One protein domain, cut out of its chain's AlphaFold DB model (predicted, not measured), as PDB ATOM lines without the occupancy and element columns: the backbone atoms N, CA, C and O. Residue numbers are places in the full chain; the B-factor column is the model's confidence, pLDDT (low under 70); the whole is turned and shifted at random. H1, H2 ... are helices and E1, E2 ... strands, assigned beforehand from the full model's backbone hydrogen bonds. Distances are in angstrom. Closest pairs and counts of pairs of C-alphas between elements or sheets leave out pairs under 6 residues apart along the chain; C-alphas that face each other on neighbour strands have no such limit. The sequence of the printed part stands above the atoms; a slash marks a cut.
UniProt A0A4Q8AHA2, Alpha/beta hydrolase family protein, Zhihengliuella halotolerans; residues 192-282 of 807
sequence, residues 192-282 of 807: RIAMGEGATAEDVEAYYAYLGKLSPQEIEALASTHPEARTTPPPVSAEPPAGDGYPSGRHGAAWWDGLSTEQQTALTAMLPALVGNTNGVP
ATOM      1  N   ARG A 192     147.405 160.817-300.833       84.44
ATOM      2  CA  ARG A 192     146.054 160.935-301.416       84.44
ATOM      3  C   ARG A 192     146.014 160.674-302.921       84.44
ATOM      4  O   ARG A 192     145.043 160.096-303.384       84.44
ATOM      5  N   ILE A 193     147.043 161.093-303.661       82.62
ATOM      6  CA  ILE A 193     147.160 160.802-305.098       82.62
ATOM      7  C   ILE A 193     147.354 159.295-305.307       82.62
ATOM      8  O   ILE A 193     146.615 158.700-306.076       82.62
ATOM      9  N   ALA A 194     148.271 158.670-304.564       82.94
ATOM     10  CA  ALA A 194     148.527 157.231-304.640       82.94
ATOM     11  C   ALA A 194     147.308 156.376-304.241       82.94
ATOM     12  O   ALA A 194     147.154 155.268-304.734       82.94
ATOM     13  N   MET A 195     146.441 156.889-303.363       81.12
ATOM     14  CA  MET A 195     145.177 156.256-302.960       81.12
ATOM     15  C   MET A 195     144.003 156.553-303.908       81.12
ATOM     16  O   MET A 195     142.908 156.036-303.693       81.12
ATOM     17  N   GLY A 196     144.187 157.436-304.891       73.69
ATOM     18  CA  GLY A 196     143.125 157.882-305.787       73.69
ATOM     19  C   GLY A 196     142.658 156.787-306.746       73.69
ATOM     20  O   GLY A 196     143.427 155.916-307.153       73.69
ATOM     21  N   GLU A 197     141.388 156.849-307.147       67.06
ATOM     22  CA  GLU A 197     140.853 155.986-308.201       67.06
ATOM     23  C   GLU A 197     141.595 156.276-309.519       67.06
ATOM     24  O   GLU A 197     141.583 157.406-310.008       67.06
ATOM     25  N   GLY A 198     142.280 155.269-310.068       63.72
ATOM     26  CA  GLY A 198     143.118 155.417-311.264       63.72
ATOM     27  C   GLY A 198     144.561 155.874-311.011       63.72
ATOM     28  O   GLY A 198     145.217 156.294-311.962       63.72
ATOM     29  N   ALA A 199     145.057 155.805-309.769       70.56
ATOM     30  CA  ALA A 199     146.466 156.054-309.460       70.56
ATOM     31  C   ALA A 199     147.401 155.151-310.287       70.56
ATOM     32  O   ALA A 199     147.233 153.924-310.322       70.56
ATOM     33  N   THR A 200     148.406 155.753-310.927       76.69
ATOM     34  CA  THR A 200     149.386 155.005-311.730       76.69
ATOM     35  C   THR A 200     150.515 154.454-310.859       76.69
ATOM     36  O   THR A 200     150.703 154.857-309.705       76.69
ATOM     37  N   ALA A 201     151.326 153.555-311.418       76.19
ATOM     38  CA  ALA A 201     152.553 153.114-310.761       76.19
ATOM     39  C   ALA A 201     153.493 154.295-310.429       76.19
ATOM     40  O   ALA A 201     154.121 154.292-309.368       76.19
ATOM     41  N   GLU A 202     153.548 155.338-311.272       81.19
ATOM     42  CA  GLU A 202     154.375 156.524-311.005       81.19
ATOM     43  C   GLU A 202     153.865 157.363-309.827       81.19
ATOM     44  O   GLU A 202     154.667 157.959-309.100       81.19
ATOM     45  N   ASP A 203     152.550 157.415-309.609       83.12
ATOM     46  CA  ASP A 203     151.961 158.116-308.465       83.12
ATOM     47  C   ASP A 203     152.346 157.440-307.145       83.12
ATOM     48  O   ASP A 203     152.767 158.102-306.183       83.12
ATOM     49  N   VAL A 204     152.268 156.106-307.117       84.81
ATOM     50  CA  VAL A 204     152.721 155.305-305.976       84.81
ATOM     51  C   VAL A 204     154.236 155.474-305.797       84.81
ATOM     52  O   VAL A 204     154.693 155.778-304.693       84.81
ATOM     53  N   GLU A 205     155.032 155.398-306.869       86.38
ATOM     54  CA  GLU A 205     156.479 155.654-306.833       86.38
ATOM     55  C   GLU A 205     156.825 157.018-306.239       86.38
ATOM     56  O   GLU A 205     157.689 157.111-305.357       86.38
ATOM     57  N   ALA A 206     156.132 158.072-306.666       87.50
ATOM     58  CA  ALA A 206     156.357 159.418-306.169       87.50
ATOM     59  C   ALA A 206     156.148 159.501-304.650       87.50
ATOM     60  O   ALA A 206     156.932 160.167-303.962       87.50
ATOM     61  N   TYR A 207     155.142 158.801-304.116       91.25
ATOM     62  CA  TYR A 207     154.902 158.729-302.677       91.25
ATOM     63  C   TYR A 207     156.040 158.012-301.936       91.25
ATOM     64  O   TYR A 207     156.640 158.606-301.031       91.25
ATOM     65  N   TYR A 208     156.418 156.800-302.355       92.75
ATOM     66  CA  TYR A 208     157.517 156.040-301.736       92.75
ATOM     67  C   TYR A 208     158.847 156.809-301.785       92.75
ATOM     68  O   TYR A 208     159.536 156.961-300.767       92.75
ATOM     69  N   ALA A 209     159.186 157.381-302.942       91.19
ATOM     70  CA  ALA A 209     160.391 158.185-303.119       91.19
ATOM     71  C   ALA A 209     160.399 159.441-302.228       91.19
ATOM     72  O   ALA A 209     161.465 159.921-301.823       91.19
ATOM     73  N   TYR A 210     159.228 160.003-301.920       93.62
ATOM     74  CA  TYR A 210     159.118 161.153-301.029       93.62
ATOM     75  C   TYR A 210     159.229 160.769-299.552       93.62
ATOM     76  O   TYR A 210     159.889 161.492-298.800       93.62
ATOM     77  N   LEU A 211     158.673 159.624-299.140       94.62
ATOM     78  CA  LEU A 211     158.838 159.098-297.781       94.62
ATOM     79  C   LEU A 211     160.316 158.930-297.411       94.62
ATOM     80  O   LEU A 211     160.716 159.308-296.310       94.62
ATOM     81  N   GLY A 212     161.160 158.499-298.355       93.50
ATOM     82  CA  GLY A 212     162.608 158.390-298.135       93.50
ATOM     83  C   GLY A 212     163.323 159.717-297.833       93.50
ATOM     84  O   GLY A 212     164.449 159.716-297.335       93.50
ATOM     85  N   LYS A 213     162.676 160.865-298.081       92.31
ATOM     86  CA  LYS A 213     163.209 162.213-297.797       92.31
ATOM     87  C   LYS A 213     162.792 162.752-296.427       92.31
ATOM     88  O   LYS A 213     163.315 163.795-296.017       92.31
ATOM     89  N   LEU A 214     161.838 162.106-295.756       91.62
ATOM     90  CA  LEU A 214     161.335 162.538-294.456       91.62
ATOM     91  C   LEU A 214     162.261 162.077-293.329       91.62
ATOM     92  O   LEU A 214     162.781 160.962-293.339       91.62
ATOM     93  N   SER A 215     162.450 162.938-292.332       91.44
ATOM     94  CA  SER A 215     163.050 162.537-291.055       91.44
ATOM     95  C   SER A 215     162.084 161.664-290.233       91.44
ATOM     96  O   SER A 215     160.871 161.759-290.429       91.44
ATOM     97  N   PRO A 216     162.575 160.867-289.264       90.69
ATOM     98  CA  PRO A 216     161.718 160.104-288.350       90.69
ATOM     99  C   PRO A 216     160.615 160.941-287.680       90.69
ATOM    100  O   PRO A 216     159.473 160.501-287.598       90.69
ATOM    101  N   GLN A 217     160.923 162.180-287.274       85.31
ATOM    102  CA  GLN A 217     159.948 163.097-286.672       85.31
ATOM    103  C   GLN A 217     158.896 163.586-287.678       85.31
ATOM    104  O   GLN A 217     157.755 163.841-287.308       85.31
ATOM    105  N   GLU A 218     159.258 163.733-288.955       88.31
ATOM    106  CA  GLU A 218     158.302 164.089-290.010       88.31
ATOM    107  C   GLU A 218     157.403 162.905-290.394       88.31
ATOM    108  O   GLU A 218     156.236 163.125-290.704       88.31
ATOM    109  N   ILE A 219     157.908 161.668-290.330       92.94
ATOM    110  CA  ILE A 219     157.106 160.443-290.493       92.94
ATOM    111  C   ILE A 219     156.085 160.319-289.353       92.94
ATOM    112  O   ILE A 219     154.906 160.079-289.600       92.94
ATOM    113  N   GLU A 220     156.512 160.538-288.107       86.81
ATOM    114  CA  GLU A 220     155.619 160.563-286.942       86.81
ATOM    115  C   GLU A 220     154.561 161.672-287.056       86.81
ATOM    116  O   GLU A 220     153.380 161.442-286.783       86.81
ATOM    117  N   ALA A 221     154.961 162.867-287.506       81.69
ATOM    118  CA  ALA A 221     154.037 163.969-287.743       81.69
ATOM    119  C   ALA A 221     153.006 163.626-288.829       81.69
ATOM    120  O   ALA A 221     151.822 163.859-288.607       81.69
ATOM    121  N   LEU A 222     153.433 163.026-289.949       86.81
ATOM    122  CA  LEU A 222     152.539 162.546-291.008       86.81
ATOM    123  C   LEU A 222     151.509 161.558-290.455       86.81
ATOM    124  O   LEU A 222     150.315 161.777-290.626       86.81
ATOM    125  N   ALA A 223     151.950 160.528-289.730       87.94
ATOM    126  CA  ALA A 223     151.055 159.534-289.134       87.94
ATOM    127  C   ALA A 223     150.100 160.124-288.081       87.94
ATOM    128  O   ALA A 223     149.007 159.602-287.867       87.94
ATOM    129  N   SER A 224     150.506 161.200-287.400       80.69
ATOM    130  CA  SER A 224     149.683 161.877-286.392       80.69
ATOM    131  C   SER A 224     148.625 162.793-287.010       80.69
ATOM    132  O   SER A 224     147.533 162.914-286.461       80.69
ATOM    133  N   THR A 225     148.937 163.459-288.126       77.81
ATOM    134  CA  THR A 225     147.995 164.358-288.817       77.81
ATOM    135  C   THR A 225     147.139 163.647-289.866       77.81
ATOM    136  O   THR A 225     146.100 164.186-290.234       77.81
ATOM    137  N   HIS A 226     147.560 162.462-290.317       80.81
ATOM    138  CA  HIS A 226     146.886 161.607-291.302       80.81
ATOM    139  C   HIS A 226     146.788 160.161-290.786       80.81
ATOM    140  O   HIS A 226     147.509 159.279-291.269       80.81
ATOM    141  N   PRO A 227     145.953 159.901-289.761       84.19
ATOM    142  CA  PRO A 227     145.830 158.581-289.142       84.19
ATOM    143  C   PRO A 227     145.400 157.478-290.123       84.19
ATOM    144  O   PRO A 227     145.758 156.323-289.914       84.19
ATOM    145  N   GLU A 228     144.710 157.820-291.212       84.38
ATOM    146  CA  GLU A 228     144.331 156.900-292.288       84.38
ATOM    147  C   GLU A 228     145.539 156.201-292.938       84.38
ATOM    148  O   GLU A 228     145.474 155.016-293.259       84.38
ATOM    149  N   ALA A 229     146.687 156.878-293.048       87.38
ATOM    150  CA  ALA A 229     147.899 156.315-293.651       87.38
ATOM    151  C   ALA A 229     148.556 155.223-292.785       87.38
ATOM    152  O   ALA A 229     149.505 154.560-293.210       87.38
ATOM    153  N   ARG A 230     148.083 155.047-291.544       90.50
ATOM    154  CA  ARG A 230     148.584 154.026-290.618       90.50
ATOM    155  C   ARG A 230     147.964 152.660-290.875       90.50
ATOM    156  O   ARG A 230     148.625 151.659-290.620       90.50
ATOM    157  N   THR A 231     146.714 152.631-291.329       89.81
ATOM    158  CA  THR A 231     145.899 151.415-291.461       89.81
ATOM    159  C   THR A 231     145.551 151.088-292.907       89.81
ATOM    160  O   THR A 231     145.227 149.939-293.196       89.81
ATOM    161  N   THR A 232     145.681 152.047-293.823       87.56
ATOM    162  CA  THR A 232     145.402 151.840-295.243       87.56
ATOM    163  C   THR A 232     146.701 151.911-296.056       87.56
ATOM    164  O   THR A 232     147.326 152.972-296.131       87.56
ATOM    165  N   PRO A 233     147.159 150.790-296.645       84.50
ATOM    166  CA  PRO A 233     148.295 150.817-297.556       84.50
ATOM    167  C   PRO A 233     147.899 151.445-298.904       84.50
ATOM    168  O   PRO A 233     146.742 151.315-299.308       84.50
ATOM    169  N   PRO A 234     148.846 152.066-299.637       80.69
ATOM    170  CA  PRO A 234     148.660 152.368-301.054       80.69
ATOM    171  C   PRO A 234     148.202 151.122-301.825       80.69
ATOM    172  O   PRO A 234     148.726 150.037-301.548       80.69
ATOM    173  N   PRO A 235     147.262 151.250-302.778       71.06
ATOM    174  CA  PRO A 235     146.875 150.134-303.622       71.06
ATOM    175  C   PRO A 235     148.094 149.636-304.393       71.06
ATOM    176  O   PRO A 235     148.940 150.418-304.838       71.06
ATOM    177  N   VAL A 236     148.171 148.324-304.579       63.72
ATOM    178  CA  VAL A 236     149.156 147.747-305.485       63.72
ATOM    179  C   VAL A 236     148.622 147.971-306.896       63.72
ATOM    180  O   VAL A 236     147.687 147.293-307.318       63.72
ATOM    181  N   SER A 237     149.137 148.996-307.583       54.34
ATOM    182  CA  SER A 237     148.705 149.327-308.945       54.34
ATOM    183  C   SER A 237     149.040 148.148-309.860       54.34
ATOM    184  O   SER A 237     150.210 147.828-310.052       54.34
ATOM    185  N   ALA A 238     148.010 147.455-310.349       49.47
ATOM    186  CA  ALA A 238     148.131 146.431-311.373       49.47
ATOM    187  C   ALA A 238     147.780 147.092-312.709       49.47
ATOM    188  O   ALA A 238     146.605 147.356-312.959       49.47
ATOM    189  N   GLU A 239     148.764 147.398-313.555       38.81
ATOM    190  CA  GLU A 239     148.484 147.795-314.940       38.81
ATOM    191  C   GLU A 239     148.544 146.566-315.860       38.81
ATOM    192  O   GLU A 239     149.609 145.990-316.062       38.81
ATOM    193  N   PRO A 240     147.441 146.136-316.495       36.62
ATOM    194  CA  PRO A 240     147.528 145.178-317.591       36.62
ATOM    195  C   PRO A 240     148.125 145.853-318.849       36.62
ATOM    196  O   PRO A 240     147.687 146.954-319.192       36.62
ATOM    197  N   PRO A 241     149.044 145.219-319.609       41.12
ATOM    198  CA  PRO A 241     149.551 143.861-319.474       41.12
ATOM    199  C   PRO A 241     150.993 143.867-318.942       41.12
ATOM    200  O   PRO A 241     151.938 143.631-319.691       41.12
ATOM    201  N   ALA A 242     151.185 144.159-317.661       42.75
ATOM    202  CA  ALA A 242     152.381 143.775-316.922       42.75
ATOM    203  C   ALA A 242     152.037 143.808-315.432       42.75
ATOM    204  O   ALA A 242     151.838 144.882-314.880       42.75
ATOM    205  N   GLY A 243     151.982 142.647-314.776       45.44
ATOM    206  CA  GLY A 243     151.801 142.494-313.325       45.44
ATOM    207  C   GLY A 243     152.912 143.116-312.460       45.44
ATOM    208  O   GLY A 243     153.288 142.556-311.435       45.44
ATOM    209  N   ASP A 244     153.445 144.275-312.846       51.31
ATOM    210  CA  ASP A 244     154.365 145.105-312.091       51.31
ATOM    211  C   ASP A 244     153.578 145.820-310.984       51.31
ATOM    212  O   ASP A 244     153.425 147.040-310.983       51.31
ATOM    213  N   GLY A 245     153.068 145.049-310.020       57.62
ATOM    214  CA  GLY A 245     152.581 145.612-308.771       57.62
ATOM    215  C   GLY A 245     153.660 146.527-308.196       57.62
ATOM    216  O   GLY A 245     154.766 146.064-307.913       57.62
ATOM    217  N   TYR A 246     153.378 147.826-308.081       64.19
ATOM    218  CA  TYR A 246     154.350 148.797-307.581       64.19
ATOM    219  C   TYR A 246     154.152 149.068-306.073       64.19
ATOM    220  O   TYR A 246     153.028 149.357-305.658       64.19
ATOM    221  N   PRO A 247     155.224 149.064-305.251       76.00
ATOM    222  CA  PRO A 247     156.604 148.742-305.622       76.00
ATOM    223  C   PRO A 247     156.770 147.260-305.952       76.00
ATOM    224  O   PRO A 247     156.244 146.413-305.236       76.00
ATOM    225  N   SER A 248     157.554 146.950-306.988       83.19
ATOM    226  CA  SER A 248     157.988 145.573-307.240       83.19
ATOM    227  C   SER A 248     158.938 145.107-306.134       83.19
ATOM    228  O   SER A 248     159.455 145.927-305.364       83.19
ATOM    229  N   GLY A 249     159.237 143.806-306.058       86.69
ATOM    230  CA  GLY A 249     160.149 143.295-305.031       86.69
ATOM    231  C   GLY A 249     161.540 143.928-305.119       86.69
ATOM    232  O   GLY A 249     162.118 144.296-304.096       86.69
ATOM    233  N   ARG A 250     162.056 144.170-306.332       88.75
ATOM    234  CA  ARG A 250     163.355 144.845-306.508       88.75
ATOM    235  C   ARG A 250     163.301 146.328-306.154       88.75
ATOM    236  O   ARG A 250     164.207 146.822-305.482       88.75
ATOM    237  N   HIS A 251     162.274 147.048-306.612       88.69
ATOM    238  CA  HIS A 251     162.158 148.485-306.358       88.69
ATOM    239  C   HIS A 251     161.943 148.777-304.876       88.69
ATOM    240  O   HIS A 251     162.619 149.644-304.318       88.69
ATOM    241  N   GLY A 252     161.063 148.026-304.214       92.50
ATOM    242  CA  GLY A 252     160.840 148.198-302.788       92.50
ATOM    243  C   GLY A 252     162.034 147.760-301.939       92.50
ATOM    244  O   GLY A 252     162.317 148.421-300.943       92.50
ATOM    245  N   ALA A 253     162.810 146.749-302.357       94.69
ATOM    246  CA  ALA A 253     164.053 146.384-301.672       94.69
ATOM    247  C   ALA A 253     165.087 147.515-301.769       94.69
ATOM    248  O   ALA A 253     165.655 147.922-300.759       94.69
ATOM    249  N   ALA A 254     165.273 148.089-302.964       94.31
ATOM    250  CA  ALA A 254     166.168 149.227-303.166       94.31
ATOM    251  C   ALA A 254     165.727 150.471-302.377       94.31
ATOM    252  O   ALA A 254     166.566 151.182-301.821       94.31
ATOM    253  N   TRP A 255     164.417 150.731-302.312       95.19
ATOM    254  CA  TRP A 255     163.856 151.799-301.490       95.19
ATOM    255  C   TRP A 255     164.127 151.556-300.005       95.19
ATOM    256  O   TRP A 255     164.703 152.427-299.357       95.19
ATOM    257  N   TRP A 256     163.772 150.377-299.487       97.00
ATOM    258  CA  TRP A 256     163.913 150.027-298.074       97.00
ATOM    259  C   TRP A 256     165.370 150.063-297.617       97.00
ATOM    260  O   TRP A 256     165.682 150.710-296.618       97.00
ATOM    261  N   ASP A 257     166.272 149.439-298.377       95.81
ATOM    262  CA  ASP A 257     167.706 149.389-298.073       95.81
ATOM    263  C   ASP A 257     168.381 150.773-298.224       95.81
ATOM    264  O   ASP A 257     169.451 151.016-297.664       95.81
ATOM    265  N   GLY A 258     167.756 151.703-298.959       96.50
ATOM    266  CA  GLY A 258     168.190 153.096-299.080       96.50
ATOM    267  C   GLY A 258     167.840 153.983-297.878       96.50
ATOM    268  O   GLY A 258     168.362 155.097-297.771       96.50
ATOM    269  N   LEU A 259     166.971 153.520-296.975       97.56
ATOM    270  CA  LEU A 259     166.577 154.241-295.764       97.56
ATOM    271  C   LEU A 259     167.588 154.051-294.627       97.56
ATOM    272  O   LEU A 259     168.239 153.018-294.495       97.56
ATOM    273  N   SER A 260     167.679 155.041-293.736       96.56
ATOM    274  CA  SER A 260     168.370 154.859-292.451       96.56
ATOM    275  C   SER A 260     167.600 153.907-291.529       96.56
ATOM    276  O   SER A 260     166.373 153.820-291.597       96.56
ATOM    277  N   THR A 261     168.300 153.250-290.602       95.31
ATOM    278  CA  THR A 261     167.677 152.371-289.596       95.31
ATOM    279  C   THR A 261     166.618 153.107-288.766       95.31
ATOM    280  O   THR A 261     165.580 152.535-288.430       95.31
ATOM    281  N   GLU A 262     166.828 154.394-288.470       93.69
ATOM    282  CA  GLU A 262     165.849 155.225-287.769       93.69
ATOM    283  C   GLU A 262     164.598 155.492-288.617       93.69
ATOM    284  O   GLU A 262     163.493 155.497-288.078       93.69
ATOM    285  N   GLN A 263     164.743 155.689-289.934       97.31
ATOM    286  CA  GLN A 263     163.604 155.833-290.849       97.31
ATOM    287  C   GLN A 263     162.834 154.521-291.003       97.31
ATOM    288  O   GLN A 263     161.614 154.543-290.900       97.31
ATOM    289  N   GLN A 264     163.524 153.391-291.187       97.88
ATOM    290  CA  GLN A 264     162.898 152.064-291.240       97.88
ATOM    291  C   GLN A 264     162.079 151.803-289.970       97.88
ATOM    292  O   GLN A 264     160.892 151.505-290.044       97.88
ATOM    293  N   THR A 265     162.680 152.037-288.797       94.88
ATOM    294  CA  THR A 265     161.999 151.895-287.500       94.88
ATOM    295  C   THR A 265     160.782 152.817-287.391       94.88
ATOM    296  O   THR A 265     159.717 152.384-286.950       94.88
ATOM    297  N   ALA A 266     160.919 154.082-287.802       95.25
ATOM    298  CA  ALA A 266     159.820 155.041-287.778       95.25
ATOM    299  C   ALA A 266     158.680 154.633-288.720       95.25
ATOM    300  O   ALA A 266     157.527 154.686-288.308       95.25
ATOM    301  N   LEU A 267     158.972 154.182-289.942       97.50
ATOM    302  CA  LEU A 267     157.954 153.709-290.884       97.50
ATOM    303  C   LEU A 267     157.249 152.455-290.363       97.50
ATOM    304  O   LEU A 267     156.024 152.431-290.352       97.50
ATOM    305  N   THR A 268     157.988 151.460-289.859       96.25
ATOM    306  CA  THR A 268     157.398 150.236-289.290       96.25
ATOM    307  C   THR A 268     156.441 150.547-288.139       96.25
ATOM    308  O   THR A 268     155.419 149.885-288.010       96.25
ATOM    309  N   ALA A 269     156.751 151.540-287.301       91.81
ATOM    310  CA  ALA A 269     155.924 151.892-286.146       91.81
ATOM    311  C   ALA A 269     154.776 152.862-286.477       91.81
ATOM    312  O   ALA A 269     153.689 152.758-285.905       91.81
ATOM    313  N   MET A 270     155.025 153.834-287.358       95.00
ATOM    314  CA  MET A 270     154.121 154.963-287.593       95.00
ATOM    315  C   MET A 270     153.267 154.789-288.844       95.00
ATOM    316  O   MET A 270     152.122 155.217-288.825       95.00
ATOM    317  N   LEU A 271     153.771 154.130-289.890       96.94
ATOM    318  CA  LEU A 271     153.032 153.790-291.114       96.94
ATOM    319  C   LEU A 271     153.053 152.264-291.348       96.94
ATOM    320  O   LEU A 271     153.548 151.797-292.379       96.94
ATOM    321  N   PRO A 272     152.559 151.463-290.381       97.12
ATOM    322  CA  PRO A 272     152.724 150.015-290.397       97.12
ATOM    323  C   PRO A 272     152.024 149.341-291.583       97.12
ATOM    324  O   PRO A 272     152.602 148.437-292.179       97.12
ATOM    325  N   ALA A 273     150.838 149.803-291.996       94.56
ATOM    326  CA  ALA A 273     150.157 149.233-293.159       94.56
ATOM    327  C   ALA A 273     150.979 149.370-294.451       94.56
ATOM    328  O   ALA A 273     151.011 148.437-295.248       94.56
ATOM    329  N   LEU A 274     151.706 150.479-294.639       95.06
ATOM    330  CA  LEU A 274     152.595 150.651-295.790       95.06
ATOM    331  C   LEU A 274     153.725 149.618-295.767       95.06
ATOM    332  O   LEU A 274     153.877 148.850-296.714       95.06
ATOM    333  N   VAL A 275     154.485 149.551-294.670       96.69
ATOM    334  CA  VAL A 275     155.631 148.630-294.552       96.69
ATOM    335  C   VAL A 275     155.184 147.175-294.672       96.69
ATOM    336  O   VAL A 275     155.815 146.396-295.380       96.69
ATOM    337  N   GLY A 276     154.073 146.824-294.028       95.44
ATOM    338  CA  GLY A 276     153.514 145.478-293.999       95.44
ATOM    339  C   GLY A 276     153.082 144.918-295.354       95.44
ATOM    340  O   GLY A 276     153.034 143.701-295.519       95.44
ATOM    341  N   ASN A 277     152.829 145.789-296.333       93.25
ATOM    342  CA  ASN A 277     152.300 145.418-297.646       93.25
ATOM    343  C   ASN A 277     153.220 145.830-298.813       93.25
ATOM    344  O   ASN A 277     152.833 145.712-299.971       93.25
ATOM    345  N   THR A 278     154.449 146.281-298.533       93.12
ATOM    346  CA  THR A 278     155.423 146.682-299.564       93.12
ATOM    347  C   THR A 278     156.279 145.496-300.009       93.12
ATOM    348  O   THR A 278     157.084 144.995-299.220       93.12
ATOM    349  N   ASN A 279     156.192 145.084-301.279       92.62
ATOM    350  CA  ASN A 279     157.139 144.111-301.837       92.62
ATOM    351  C   ASN A 279     158.585 144.624-301.752       92.62
ATOM    352  O   ASN A 279     158.830 145.811-301.907       92.62
ATOM    353  N   GLY A 280     159.554 143.753-301.463       93.19
ATOM    354  CA  GLY A 280     160.962 144.110-301.262       93.19
ATOM    355  C   GLY A 280     161.374 144.406-299.815       93.19
ATOM    356  O   GLY A 280     162.547 144.250-299.464       93.19
ATOM    357  N   VAL A 281     160.423 144.752-298.940       96.56
ATOM    358  CA  VAL A 281     160.664 144.824-297.489       96.56
ATOM    359  C   VAL A 281     160.821 143.396-296.935       96.56
ATOM    360  O   VAL A 281     160.018 142.536-297.319       96.56
ATOM    361  N   PRO A 282     161.804 143.113-296.051       96.44
ATOM    362  CA  PRO A 282     161.939 141.816-295.380       96.44
ATOM    363  C   PRO A 282     160.644 141.374-294.695       96.44
ATOM    364  O   PRO A 282     159.982 142.177-294.034       96.44
TER     365      PRO A 282
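Overview. This is residues 192 to 282 of the 807 residues of the protein "Alpha/beta hydrolase family protein" of Zhihengliuella halotolerans (UniProt A0A4Q8AHA2). Two pairs of side-by-side helices form a small body: H1 and H4 run the same way along it, and H2 and H5 run steeply to them at one end. The short helices H3 and H6 follow H2 and H5 and meet each other, while the strand hairpin E1 and E2 makes the opposite end of the long axis, its open end beside the beginning of H1. The printed part has 91 residues, with six named helices and two named strands in the order H1 H2 H3 E1 E2 H4 H5 H6; the sheet is E1 - E2, antiparallel, and the class is mostly helix. The whole is compact, with a radius of gyration of the C-alphas of 12.5 A, and its outline is only just elongated, spanning 39 by 26 by 19 A.

Arrangement. E1, residues 237 to 239, and E2, residues 242 to 246, form an antiparallel hairpin at 162 degrees; N 242 and O 239 are within hydrogen-bond range at 2.9 A. H1, residues 201 to 211, has Ala 201 near both strands: its C-alpha is 5.7 A from those of Ser 237 and Tyr 246. H4, residues 249 to 257, is close to H1 but not clearly touching, the closest C-alphas being those of Ala 209 and Trp 255 at 7.4 A. The two run the same way at a shallow tilt of 14 degrees. H5, residues 261 to 270, and H4 run opposite ways at a steep tilt of 68 degrees, only just short of about perpendicular. H2, residues 216 to 225, touches H5, closest at the C-alphas of Pro 216 and Gln 263, 5.3 A. These two run the same way at a shallow tilt of 13 degrees. H3, residues 227 to 230, touches H6, residues 272 to 276, closest at the C-alphas of Arg 230 and Ala 273, 5.6 A. H5 and H6 touch only at the corner, closest at the C-alphas of Thr 268 and Val 275, 5.8 A. H1 and H5 are apart. Every O i to N i+4 pair is within hydrogen-bond range in H1, H2, H4, H5 and H6; H3 is too short for such a pair.

Along the chain. H1 begins at C-alpha 201 (152.553, 153.114, -310.761) and is 15.6 A long. H2 is 14.4 A long, H5 13.9 A, H4 11.9 A and E2 10.8 A. H6 ends at C-alpha 276 (153.514, 145.478, -293.999).

Size, cuts and confidence. The C-alphas farthest apart are those of Gln 217 and Pro 241, 39.4 A. The printed part has no cut and no long link. The mean pLDDT of the printed part is 83.9; residues 197 to 198 and 236 to 246 are under 70.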